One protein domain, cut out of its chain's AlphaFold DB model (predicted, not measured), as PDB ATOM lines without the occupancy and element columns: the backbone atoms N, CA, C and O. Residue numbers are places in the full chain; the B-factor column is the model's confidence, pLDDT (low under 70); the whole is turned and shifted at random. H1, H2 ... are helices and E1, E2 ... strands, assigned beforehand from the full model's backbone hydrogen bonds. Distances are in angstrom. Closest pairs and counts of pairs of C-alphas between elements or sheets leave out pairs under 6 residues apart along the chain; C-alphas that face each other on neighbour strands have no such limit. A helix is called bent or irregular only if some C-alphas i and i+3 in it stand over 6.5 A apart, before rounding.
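This is residues 3 to 93 of the 93 residues of an uncharacterized protein of Acidobacteria bacterium (UniProt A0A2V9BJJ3). The two longest helices, H4 and H5, form a V that closes near their last residues, while E1 passes near the middle with H5 on one side and H1 on another. H2 and H3 lie toward opposite ends of the long axis, and H6 is near the closed end of the V. The printed part has 91 residues, mostly helix, in the order H1, H2, E1, H3, H4, H5, H6. It is compact but flat, with a radius of gyration of the C-alphas of 13.2 A and spans of 40 by 34 by 17 A.

H4, residues 49 to 62, runs 19.8 A from C-alpha 49 at (98.849, 159.274, 165.350). H5, residues 74 to 86, runs 19.4 A to C-alpha 86 at (113.302, 175.717, 154.114). The others are H1, residues 13 to 18; H2, 23 to 28; E1, 30 to 32; H3, 38 to 45; and H6, 88 to 91. H2 and H5 are irregular: C-alphas 24 and 27 are 7.5 A apart, and 75 and 78 are 7.6 A apart.

H4 touches H5 with residues 60 to 61 alone, at a steep tilt of 54 degrees, the same way; their closest C-alphas, Cys 60 and Arg 84, are 6.1 A apart. H3 is close to H4 but not clearly touching, with C-alphas 42 and 49 closest at 6.5 A. The closest C-alphas of E1 and H5, Leu 32 and Asn 76, are 6.2 A apart. E1 pairs with no named strand, but residues 3 to 4 pair with its residues 31 to 32, parallel. H1 and H4 are apart. Each O i to N i+4 pair is within hydrogen-bond range in H1, H3 and H4, against 7 of 9 in H5 and 0 of 2 in H2, where 2 of 3 O i to N i+3 pairs are; H6 is too short for an i+4 pair.

The C-alphas farthest apart, His 24 and Ser 46, are 39.8 A apart. The printed part has no cut, and the link from H4 to H5 is long. Mean pLDDT of the printed part is 90.2; residue 93 is under 70.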
ATOM      1  N   LEU A   3     107.368 163.482 151.156       89.94
ATOM      2  CA  LEU A   3     107.214 162.082 150.790       89.94
ATOM      3  C   LEU A   3     107.356 161.255 152.062       89.94
ATOM      4  O   LEU A   3     108.383 161.323 152.731       89.94
ATOM      5  N   LEU A   4     106.316 160.495 152.390       88.06
ATOM      6  CA  LEU A   4     106.356 159.517 153.469       88.06
ATOM      7  C   LEU A   4     106.764 158.170 152.883       88.06
ATOM      8  O   LEU A   4     106.098 157.662 151.980       88.06
ATOM      9  N   ILE A   5     107.876 157.631 153.369       86.75
ATOM     10  CA  ILE A   5     108.415 156.342 152.950       86.75
ATOM     11  C   ILE A   5     108.408 155.416 154.159       86.75
ATOM     12  O   ILE A   5     108.946 155.743 155.212       86.75
ATOM     13  N   ASP A   6     107.794 154.252 153.987       81.88
ATOM     14  CA  ASP A   6     108.015 153.125 154.883       81.88
ATOM     15  C   ASP A   6     109.470 152.673 154.718       81.88
ATOM     16  O   ASP A   6     109.934 152.580 153.579       81.88
ATOM     17  N   SER A   7     110.214 152.404 155.789       82.38
ATOM     18  CA  SER A   7     111.612 151.958 155.694       82.38
ATOM     19  C   SER A   7     111.762 150.431 155.745       82.38
ATOM     20  O   SER A   7     112.826 149.938 155.376       82.38
ATOM     21  N   ASP A   8     110.726 149.665 156.122       82.50
ATOM     22  CA  ASP A   8     110.782 148.205 156.372       82.50
ATOM     23  C   ASP A   8     111.989 147.771 157.242       82.50
ATOM     24  O   ASP A   8     112.559 146.696 157.051       82.50
ATOM     25  N   GLY A   9     112.455 148.616 158.165       82.31
ATOM     26  CA  GLY A   9     113.651 148.370 158.980       82.31
ATOM     27  C   GLY A   9     114.991 148.609 158.272       82.31
ATOM     28  O   GLY A   9     116.037 148.291 158.835       82.31
ATOM     29  N   ILE A  10     114.993 149.153 157.052       83.88
ATOM     30  CA  ILE A  10     116.199 149.423 156.256       83.88
ATOM     31  C   ILE A  10     116.602 150.894 156.416       83.88
ATOM     32  O   ILE A  10     116.018 151.780 155.794       83.88
ATOM     33  N   GLU A  11     117.645 151.147 157.205       77.50
ATOM     34  CA  GLU A  11     118.095 152.500 157.570       77.50
ATOM     35  C   GLU A  11     118.489 153.362 156.351       77.50
ATOM     36  O   GLU A  11     118.087 154.518 156.244       77.50
ATOM     37  N   ASP A  12     119.155 152.775 155.352       83.19
ATOM     38  CA  ASP A  12     119.599 153.500 154.150       83.19
ATOM     39  C   ASP A  12     118.483 153.733 153.112       83.19
ATOM     40  O   ASP A  12     118.731 154.268 152.024       83.19
ATOM     41  N   ARG A  13     117.238 153.305 153.367       87.00
ATOM     42  CA  ARG A  13     116.155 153.397 152.371       87.00
ATOM     43  C   ARG A  13     115.815 154.840 152.010       87.00
ATOM     44  O   ARG A  13     115.568 155.136 150.838       87.00
ATOM     45  N   LEU A  14     115.851 155.735 152.992       85.38
ATOM     46  CA  LEU A  14     115.587 157.159 152.798       85.38
ATOM     47  C   LEU A  14     116.667 157.824 151.946       85.38
ATOM     48  O   LEU A  14     116.343 158.510 150.977       85.38
ATOM     49  N   GLU A  15     117.943 157.550 152.220       85.25
ATOM     50  CA  GLU A  15     119.053 158.062 151.409       85.25
ATOM     51  C   GLU A  15     119.003 157.512 149.973       85.25
ATOM     52  O   GLU A  15     119.161 158.257 149.002       85.25
ATOM     53  N   ASN A  16     118.647 156.235 149.803       88.75
ATOM     54  CA  ASN A  16     118.426 155.640 148.481       88.75
ATOM     55  C   ASN A  16     117.278 156.300 147.699       88.75
ATOM     56  O   ASN A  16     117.340 156.400 146.469       88.75
ATOM     57  N   ALA A  17     116.220 156.741 148.378       89.25
ATOM     58  CA  ALA A  17     115.147 157.505 147.752       89.25
ATOM     59  C   ALA A  17     115.596 158.938 147.427       89.25
ATOM     60  O   ALA A  17     115.291 159.456 146.351       89.25
ATOM     61  N   ARG A  18     116.387 159.554 148.310       87.00
ATOM     62  CA  ARG A  18     116.907 160.915 148.159       87.00
ATOM     63  C   ARG A  18     117.780 161.076 146.921       87.00
ATOM     64  O   ARG A  18     117.570 162.021 146.164       87.00
ATOM     65  N   VAL A  19     118.695 160.141 146.657       90.69
ATOM     66  CA  VAL A  19     119.576 160.198 145.469       90.69
ATOM     67  C   VAL A  19     118.823 160.063 144.139       90.69
ATOM     68  O   VAL A  19     119.377 160.364 143.084       90.69
ATOM     69  N   ARG A  20     117.554 159.633 144.170       92.88
ATOM     70  CA  ARG A  20     116.680 159.555 142.988       92.88
ATOM     71  C   ARG A  20     115.889 160.837 142.745       92.88
ATOM     72  O   ARG A  20     115.289 160.973 141.679       92.88
ATOM     73  N   ILE A  21     115.867 161.771 143.700       91.50
ATOM     74  CA  ILE A  21     115.211 163.065 143.513       91.50
ATOM     75  C   ILE A  21     116.033 163.884 142.507       91.50
ATOM     76  O   ILE A  21     117.226 164.102 142.724       91.50
ATOM     77  N   PRO A  22     115.417 164.389 141.420       94.00
ATOM     78  CA  PRO A  22     116.095 165.290 140.499       94.00
ATOM     79  C   PRO A  22     116.662 166.515 141.225       94.00
ATOM     80  O   PRO A  22     115.950 167.159 141.990       94.00
ATOM     81  N   MET A  23     117.904 166.893 140.916       92.19
ATOM     82  CA  MET A  23     118.639 167.964 141.614       92.19
ATOM     83  C   MET A  23     117.854 169.284 141.751       92.19
ATOM     84  O   MET A  23     117.888 169.934 142.787       92.19
ATOM     85  N   HIS A  24     117.082 169.665 140.730       92.25
ATOM     86  CA  HIS A  24     116.269 170.893 140.727       92.25
ATOM     87  C   HIS A  24     115.009 170.836 141.625       92.25
ATOM     88  O   HIS A  24     114.259 171.816 141.736       92.25
ATOM     89  N   LEU A  25     114.732 169.678 142.225       91.38
ATOM     90  CA  LEU A  25     113.632 169.442 143.160       91.38
ATOM     91  C   LEU A  25     114.121 169.194 144.586       91.38
ATOM     92  O   LEU A  25     113.303 169.285 145.498       91.38
ATOM     93  N   THR A  26     115.413 168.924 144.787       88.75
ATOM     94  CA  THR A  26     115.979 168.521 146.078       88.75
ATOM     95  C   THR A  26     115.554 169.455 147.208       88.75
ATOM     96  O   THR A  26     115.033 168.974 148.205       88.75
ATOM     97  N   ASP A  27     115.631 170.774 147.033       88.94
ATOM     98  CA  ASP A  27     115.310 171.751 148.094       88.94
ATOM     99  C   ASP A  27     113.811 171.905 148.397       88.94
ATOM    100  O   ASP A  27     113.418 172.615 149.321       88.94
ATOM    101  N   ARG A  28     112.943 171.257 147.615       89.69
ATOM    102  CA  ARG A  28     111.479 171.340 147.751       89.69
ATOM    103  C   ARG A  28     110.832 170.000 148.077       89.69
ATOM    104  O   ARG A  28     109.610 169.956 148.273       89.69
ATOM    105  N   VAL A  29     111.614 168.927 148.118       92.62
ATOM    106  CA  VAL A  29     111.160 167.575 148.434       92.62
ATOM    107  C   VAL A  29     111.851 167.118 149.707       92.62
ATOM    108  O   VAL A  29     113.077 167.089 149.765       92.62
ATOM    109  N   PHE A  30     111.035 166.766 150.696       92.12
ATOM    110  CA  PHE A  30     111.477 166.249 151.982       92.12
ATOM    111  C   PHE A  30     111.010 164.806 152.122       92.12
ATOM    112  O   PHE A  30     109.827 164.546 151.901       92.12
ATOM    113  N   ILE A  31     111.901 163.879 152.455       92.19
ATOM    114  CA  ILE A  31     111.557 162.466 152.649       92.19
ATOM    115  C   ILE A  31     111.616 162.122 154.137       92.19
ATOM    116  O   ILE A  31     112.659 162.265 154.761       92.19
ATOM    117  N   LEU A  32     110.504 161.642 154.690       91.50
ATOM    118  CA  LEU A  32     110.382 161.256 156.095       91.50
ATOM    119  C   LEU A  32     109.831 159.834 156.214       91.50
ATOM    120  O   LEU A  32     109.073 159.390 155.349       91.50
ATOM    121  N   GLY A  33     110.154 159.139 157.297       90.38
ATOM    122  CA  GLY A  33     109.651 157.788 157.543       90.38
ATOM    123  C   GLY A  33     109.821 157.331 158.985       90.38
ATOM    124  O   GLY A  33     110.628 157.875 159.731       90.38
ATOM    125  N   ALA A  34     109.053 156.321 159.387       90.06
ATOM    126  CA  ALA A  34     109.412 155.514 160.548       90.06
ATOM    127  C   ALA A  34     110.433 154.450 160.112       90.06
ATOM    128  O   ALA A  34     110.452 154.043 158.946       90.06
ATOM    129  N   LEU A  35     111.304 154.023 161.033       89.12
ATOM    130  CA  LEU A  35     112.295 152.987 160.729       89.12
ATOM    131  C   LEU A  35     111.611 151.630 160.522       89.12
ATOM    132  O   LEU A  35     111.935 150.931 159.571       89.12
ATOM    133  N   SER A  36     110.677 151.273 161.404       87.69
ATOM    134  CA  SER A  36     109.800 150.101 161.291       87.69
ATOM    135  C   SER A  36     108.353 150.549 161.032       87.69
ATOM    136  O   SER A  36     108.135 151.498 160.279       87.69
ATOM    137  N   ASP A  37     107.365 149.901 161.648       87.69
ATOM    138  CA  ASP A  37     105.953 150.244 161.502       87.69
ATOM    139  C   ASP A  37     105.590 151.480 162.363       87.69
ATOM    140  O   ASP A  37     105.947 151.545 163.546       87.69
ATOM    141  N   PRO A  38     104.849 152.470 161.828       87.44
ATOM    142  CA  PRO A  38     104.260 153.549 162.621       87.44
ATOM    143  C   PRO A  38     103.451 153.087 163.847       87.44
ATOM    144  O   PRO A  38     103.362 153.827 164.830       87.44
ATOM    145  N   GLU A  39     102.872 151.885 163.832       91.31
ATOM    146  CA  GLU A  39     102.161 151.316 164.980       91.31
ATOM    147  C   GLU A  39     103.107 151.052 166.166       91.31
ATOM    148  O   GLU A  39     102.715 151.285 167.311       91.31
ATOM    149  N   ASP A  40     104.375 150.697 165.926       92.12
ATOM    150  CA  ASP A  40     105.384 150.552 166.987       92.12
ATOM    151  C   ASP A  40     105.653 151.902 167.675       92.12
ATOM    152  O   ASP A  40     105.774 151.995 168.904       92.12
ATOM    153  N   LEU A  41     105.699 152.988 166.893       91.81
ATOM    154  CA  LEU A  41     105.831 154.356 167.404       91.81
ATOM    155  C   LEU A  41     104.598 154.760 168.224       91.81
ATOM    156  O   LEU A  41     104.715 155.380 169.284       91.81
ATOM    157  N   ARG A  42     103.403 154.376 167.765       94.94
ATOM    158  CA  ARG A  42     102.142 154.622 168.471       94.94
ATOM    159  C   ARG A  42     102.102 153.929 169.831       94.94
ATOM    160  O   ARG A  42     101.736 154.547 170.831       94.94
ATOM    161  N   GLN A  43     102.491 152.656 169.874       94.69
ATOM    162  CA  GLN A  43     102.521 151.860 171.100       94.69
ATOM    163  C   GLN A  43     103.581 152.366 172.084       94.69
ATOM    164  O   GLN A  43     103.269 152.577 173.257       94.69
ATOM    165  N   SER A  44     104.803 152.637 171.614       93.69
ATOM    166  CA  SER A  44     105.907 153.121 172.463       93.69
ATOM    167  C   SER A  44     105.643 154.495 173.083       93.69
ATOM    168  O   SER A  44     106.001 154.726 174.237       93.69
ATOM    169  N   THR A  45     104.962 155.392 172.367       92.62
ATOM    170  CA  THR A  45     104.599 156.730 172.871       92.62
ATOM    171  C   THR A  45     103.250 156.771 173.594       92.62
ATOM    172  O   THR A  45     102.882 157.816 174.138       92.62
ATOM    173  N   SER A  46     102.490 155.667 173.595       94.56
ATOM    174  CA  SER A  46     101.124 155.590 174.144       94.56
ATOM    175  C   SER A  46     100.215 156.740 173.673       94.56
ATOM    176  O   SER A  46      99.367 157.230 174.420       94.56
ATOM    177  N   SER A  47     100.413 157.196 172.435       94.38
ATOM    178  CA  SER A  47      99.793 158.396 171.868       94.38
ATOM    179  C   SER A  47      99.066 158.066 170.569       94.38
ATOM    180  O   SER A  47      99.396 157.097 169.896       94.38
ATOM    181  N   SER A  48      98.061 158.858 170.188       95.69
ATOM    182  CA  SER A  48      97.435 158.711 168.869       95.69
ATOM    183  C   SER A  48      98.361 159.222 167.761       95.69
ATOM    184  O   SER A  48      99.236 160.058 168.003       95.69
ATOM    185  N   TYR A  49      98.126 158.777 166.525       93.69
ATOM    186  CA  TYR A  49      98.849 159.274 165.350       93.69
ATOM    187  C   TYR A  49      98.752 160.796 165.190       93.69
ATOM    188  O   TYR A  49      99.731 161.444 164.832       93.69
ATOM    189  N   GLU A  50      97.599 161.385 165.509       95.44
ATOM    190  CA  GLU A  50      97.397 162.837 165.456       95.44
ATOM    191  C   GLU A  50      98.234 163.568 166.508       95.44
ATOM    192  O   GLU A  50      98.844 164.593 166.203       95.44
ATOM    193  N   THR A  51      98.320 163.030 167.728       96.56
ATOM    194  CA  THR A  51      99.170 163.589 168.789       96.56
ATOM    195  C   THR A  51     100.645 163.509 168.409       96.56
ATOM    196  O   THR A  51     101.366 164.491 168.569       96.56
ATOM    197  N   ILE A  52     101.080 162.379 167.847       94.56
ATOM    198  CA  ILE A  52     102.448 162.180 167.351       94.56
ATOM    199  C   ILE A  52     102.762 163.185 166.238       94.56
ATOM    200  O   ILE A  52     103.732 163.929 166.339       94.56
ATOM    201  N   GLY A  53     101.907 163.280 165.216       92.31
ATOM    202  CA  GLY A  53     102.094 164.221 164.110       92.31
ATOM    203  C   GLY A  53     102.109 165.683 164.566       92.31
ATOM    204  O   GLY A  53     102.907 166.480 164.070       92.31
ATOM    205  N   LYS A  54     101.282 166.038 165.557       94.81
ATOM    206  CA  LYS A  54     101.298 167.371 166.169       94.81
ATOM    207  C   LYS A  54     102.614 167.641 166.894       94.81
ATOM    208  O   LYS A  54     103.210 168.686 166.654       94.81
ATOM    209  N   ALA A  55     103.087 166.701 167.712       94.75
ATOM    210  CA  ALA A  55     104.368 166.822 168.404       94.75
ATOM    211  C   ALA A  55     105.535 166.960 167.412       94.75
ATOM    212  O   ALA A  55     106.399 167.809 167.597       94.75
ATOM    213  N   MET A  56     105.517 166.206 166.308       92.75
ATOM    214  CA  MET A  56     106.515 166.301 165.233       92.75
ATOM    215  C   MET A  56     106.535 167.694 164.587       92.75
ATOM    216  O   MET A  56     107.608 168.248 164.327       92.75
ATOM    217  N   ALA A  57     105.358 168.273 164.336       90.94
ATOM    218  CA  ALA A  57     105.227 169.620 163.787       90.94
ATOM    219  C   ALA A  57     105.655 170.707 164.788       90.94
ATOM    220  O   ALA A  57     106.311 171.672 164.396       90.94
ATOM    221  N   GLU A  58     105.314 170.550 166.070       93.38
ATOM    222  CA  GLU A  58     105.740 171.448 167.150       93.38
ATOM    223  C   GLU A  58     107.263 171.431 167.307       93.38
ATOM    224  O   GLU A  58     107.885 172.488 167.259       93.38
ATOM    225  N   ASP A  59     107.878 170.252 167.354       93.69
ATOM    226  CA  ASP A  59     109.333 170.092 167.389       93.69
ATOM    227  C   ASP A  59     110.028 170.747 166.180       93.69
ATOM    228  O   ASP A  59     111.091 171.370 166.292       93.69
ATOM    229  N   CYS A  60     109.418 170.661 164.995       90.81
ATOM    230  CA  CYS A  60     109.915 171.370 163.821       90.81
ATOM    231  C   CYS A  60     109.834 172.896 163.992       90.81
ATOM    232  O   CYS A  60     110.758 173.608 163.589       90.81
ATOM    233  N   ARG A  61     108.734 173.413 164.553       90.75
ATOM    234  CA  ARG A  61     108.517 174.852 164.755       90.75
ATOM    235  C   ARG A  61     109.455 175.426 165.814       90.75
ATOM    236  O   ARG A  61     110.027 176.494 165.595       90.75
ATOM    237  N   GLU A  62     109.610 174.726 166.932       92.25
ATOM    238  CA  GLU A  62     110.417 175.172 168.072       92.25
ATOM    239  C   GLU A  62     111.914 174.895 167.877       92.25
ATOM    240  O   GLU A  62     112.750 175.555 168.492       92.25
ATOM    241  N   GLY A  63     112.276 173.984 166.968       91.50
ATOM    242  CA  GLY A  63     113.667 173.571 166.772       91.50
ATOM    243  C   GLY A  63     114.145 172.582 167.838       91.50
ATOM    244  O   GLY A  63     115.322 172.588 168.182       91.50
ATOM    245  N   THR A  64     113.233 171.773 168.374       94.75
ATOM    246  CA  THR A  64     113.490 170.731 169.378       94.75
ATOM    247  C   THR A  64     113.348 169.345 168.765       94.75
ATOM    248  O   THR A  64     112.622 169.175 167.794       94.75
ATOM    249  N   ASP A  65     114.010 168.341 169.334       93.94
ATOM    250  CA  ASP A  65     113.985 166.964 168.819       93.94
ATOM    251  C   ASP A  65     113.382 165.985 169.836       93.94
ATOM    252  O   ASP A  65     113.839 164.858 169.968       93.94
ATOM    253  N   THR A  66     112.370 166.403 170.595       95.06
ATOM    254  CA  THR A  66     111.765 165.589 171.660       95.06
ATOM    255  C   THR A  66     111.203 164.272 171.129       95.06
ATOM    256  O   THR A  66     111.542 163.204 171.637       95.06
ATOM    257  N   ILE A  67     110.352 164.332 170.100       95.06
ATOM    258  CA  ILE A  67     109.803 163.142 169.446       95.06
ATOM    259  C   ILE A  67     110.740 162.633 168.353       95.06
ATOM    260  O   ILE A  67     110.862 161.426 168.164       95.06
ATOM    261  N   TRP A  68     111.462 163.530 167.676       95.31
ATOM    262  CA  TRP A  68     112.398 163.146 166.615       95.31
ATOM    263  C   TRP A  68     113.608 162.360 167.123       95.31
ATOM    264  O   TRP A  68     114.130 161.544 166.374       95.31
ATOM    265  N   ALA A  69     114.021 162.526 168.383       95.50
ATOM    266  CA  ALA A  69     115.091 161.734 168.992       95.50
ATOM    267  C   ALA A  69     114.685 160.285 169.312       95.50
ATOM    268  O   ALA A  69     115.540 159.493 169.707       95.50
ATOM    269  N   HIS A  70     113.409 159.915 169.145       95.06
ATOM    270  CA  HIS A  70     112.958 158.537 169.317       95.06
ATOM    271  C   HIS A  70     113.689 157.593 168.349       95.06
ATOM    272  O   HIS A  70     113.923 157.943 167.192       95.06
ATOM    273  N   ASP A  71     114.001 156.367 168.776       93.06
ATOM    274  CA  ASP A  71     114.807 155.423 167.982       93.06
ATOM    275  C   ASP A  71     114.201 155.112 166.605       93.06
ATOM    276  O   ASP A  71     114.925 154.963 165.621       93.06
ATOM    277  N   LEU A  72     112.869 155.107 166.510       92.31
ATOM    278  CA  LEU A  72     112.148 154.912 165.247       92.31
ATOM    279  C   LEU A  72     112.121 156.143 164.330       92.31
ATOM    280  O   LEU A  72     111.650 156.017 163.204       92.31
ATOM    281  N   LEU A  73     112.588 157.310 164.781       93.06
ATOM    282  CA  LEU A  73     112.501 158.584 164.053       93.06
ATOM    283  C   LEU A  73     113.844 159.304 163.883       93.06
ATOM    284  O   LEU A  73     113.987 160.062 162.925       93.06
ATOM    285  N   ARG A  74     114.834 159.051 164.746       93.12
ATOM    286  CA  ARG A  74     116.119 159.777 164.789       93.12
ATOM    287  C   ARG A  74     116.911 159.746 163.486       93.12
ATOM    288  O   ARG A  74     117.686 160.655 163.210       93.12
ATOM    289  N   HIS A  75     116.689 158.730 162.658       90.31
ATOM    290  CA  HIS A  75     117.318 158.610 161.346       90.31
ATOM    291  C   HIS A  75     116.875 159.725 160.370       90.31
ATOM    292  O   HIS A  75     117.582 160.018 159.412       90.31
ATOM    293  N   ASN A  76     115.746 160.404 160.628       92.12
ATOM    294  CA  ASN A  76     115.279 161.545 159.830       92.12
ATOM    295  C   ASN A  76     116.027 162.857 160.134       92.12
ATOM    296  O   ASN A  76     115.744 163.860 159.483       92.12
ATOM    297  N   ALA A  77     116.946 162.896 161.110       92.12
ATOM    298  CA  ALA A  77     117.523 164.138 161.643       92.12
ATOM    299  C   ALA A  77     118.046 165.100 160.559       92.12
ATOM    300  O   ALA A  77     117.701 166.281 160.562       92.12
ATOM    301  N   LEU A  78     118.792 164.584 159.574       91.06
ATOM    302  CA  LEU A  78     119.310 165.395 158.466       91.06
ATOM    303  C   LEU A  78     118.195 166.040 157.633       91.06
ATOM    304  O   LEU A  78     118.336 167.174 157.172       91.06
ATOM    305  N   GLU A  79     117.080 165.338 157.435       92.12
ATOM    306  CA  GLU A  79     115.953 165.873 156.681       92.12
ATOM    307  C   GLU A  79     115.146 166.877 157.506       92.12
ATOM    308  O   GLU A  79     114.662 167.866 156.958       92.12
ATOM    309  N   ILE A  80     115.061 166.690 158.826       93.19
ATOM    310  CA  ILE A  80     114.440 167.661 159.734       93.19
ATOM    311  C   ILE A  80     115.218 168.971 159.761       93.19
ATOM    312  O   ILE A  80     114.604 170.037 159.682       93.19
ATOM    313  N   ASP A  81     116.547 168.923 159.765       93.19
ATOM    314  CA  ASP A  81     117.372 170.126 159.651       93.19
ATOM    315  C   ASP A  81     117.094 170.877 158.344       93.19
ATOM    316  O   ASP A  81     116.885 172.096 158.344       93.19
ATOM    317  N   ARG A  82     116.994 170.152 157.223       92.75
ATOM    318  CA  ARG A  82     116.628 170.744 155.927       92.75
ATOM    319  C   ARG A  82     115.218 171.321 155.947       92.75
ATOM    320  O   ARG A  82     115.006 172.423 155.436       92.75
ATOM    321  N   LEU A  83     114.263 170.612 156.542       91.44
ATOM    322  CA  LEU A  83     112.873 171.043 156.645       91.44
ATOM    323  C   LEU A  83     112.776 172.326 157.476       91.44
ATOM    324  O   LEU A  83     112.141 173.283 157.040       91.44
ATOM    325  N   ARG A  84     113.480 172.423 158.606       91.88
ATOM    326  CA  ARG A  84     113.550 173.647 159.422       91.88
ATOM    327  C   ARG A  84     114.117 174.830 158.644       91.88
ATOM    328  O   ARG A  84     113.571 175.923 158.742       91.88
ATOM    329  N   GLN A  85     115.168 174.628 157.852       92.38
ATOM    330  CA  GLN A  85     115.777 175.699 157.055       92.38
ATOM    331  C   GLN A  85     114.842 176.235 155.962       92.38
ATOM    332  O   GLN A  85     114.800 177.440 155.729       92.38
ATOM    333  N   HIS A  86     114.083 175.356 155.302       90.69
ATOM    334  CA  HIS A  86     113.302 175.717 154.114       90.69
ATOM    335  C   HIS A  86     111.824 175.990 154.407       90.69
ATOM    336  O   HIS A  86     111.209 176.818 153.745       90.69
ATOM    337  N   VAL A  87     111.234 175.283 155.371       87.19
ATOM    338  CA  VAL A  87     109.783 175.268 155.609       87.19
ATOM    339  C   VAL A  87     109.387 176.149 156.787       87.19
ATOM    340  O   VAL A  87     108.364 176.829 156.702       87.19
ATOM    341  N   ARG A  88     110.182 176.195 157.866       86.56
ATOM    342  CA  ARG A  88     109.863 177.028 159.041       86.56
ATOM    343  C   ARG A  88     109.630 178.504 158.679       86.56
ATOM    344  O   ARG A  88     108.621 179.032 159.141       86.56
ATOM    345  N   PRO A  89     110.446 179.147 157.815       86.38
ATOM    346  CA  PRO A  89     110.219 180.536 157.403       86.38
ATOM    347  C   PRO A  89     108.955 180.755 156.556       86.38
ATOM    348  O   PRO A  89     108.604 181.896 156.288       86.38
ATOM    349  N   ILE A  90     108.305 179.686 156.083       85.38
ATOM    350  CA  ILE A  90     107.131 179.750 155.203       85.38
ATOM    351  C   ILE A  90     105.851 179.423 155.978       85.38
ATOM    352  O   ILE A  90     104.849 180.112 155.821       85.38
ATOM    353  N   LEU A  91     105.865 178.357 156.787       78.62
ATOM    354  CA  LEU A  91     104.671 177.865 157.489       78.62
ATOM    355  C   LEU A  91     104.433 178.526 158.849       78.62
ATOM    356  O   LEU A  91     103.302 178.510 159.327       78.62
ATOM    357  N   PHE A  92     105.478 179.063 159.479       72.75
ATOM    358  CA  PHE A  92     105.420 179.593 160.846       72.75
ATOM    359  C   PHE A  92     105.927 181.039 160.944       72.75
ATOM    360  O   PHE A  92     106.416 181.439 162.001       72.75
ATOM    361  N   ALA A  93     105.857 181.779 159.833       60.28
ATOM    362  CA  ALA A  93     106.139 183.213 159.781       60.28
ATOM    363  C   ALA A  93     105.074 184.040 160.514       60.28
ATOM    364  O   ALA A  93     103.886 183.644 160.476       60.28
TER     365      ALA A  93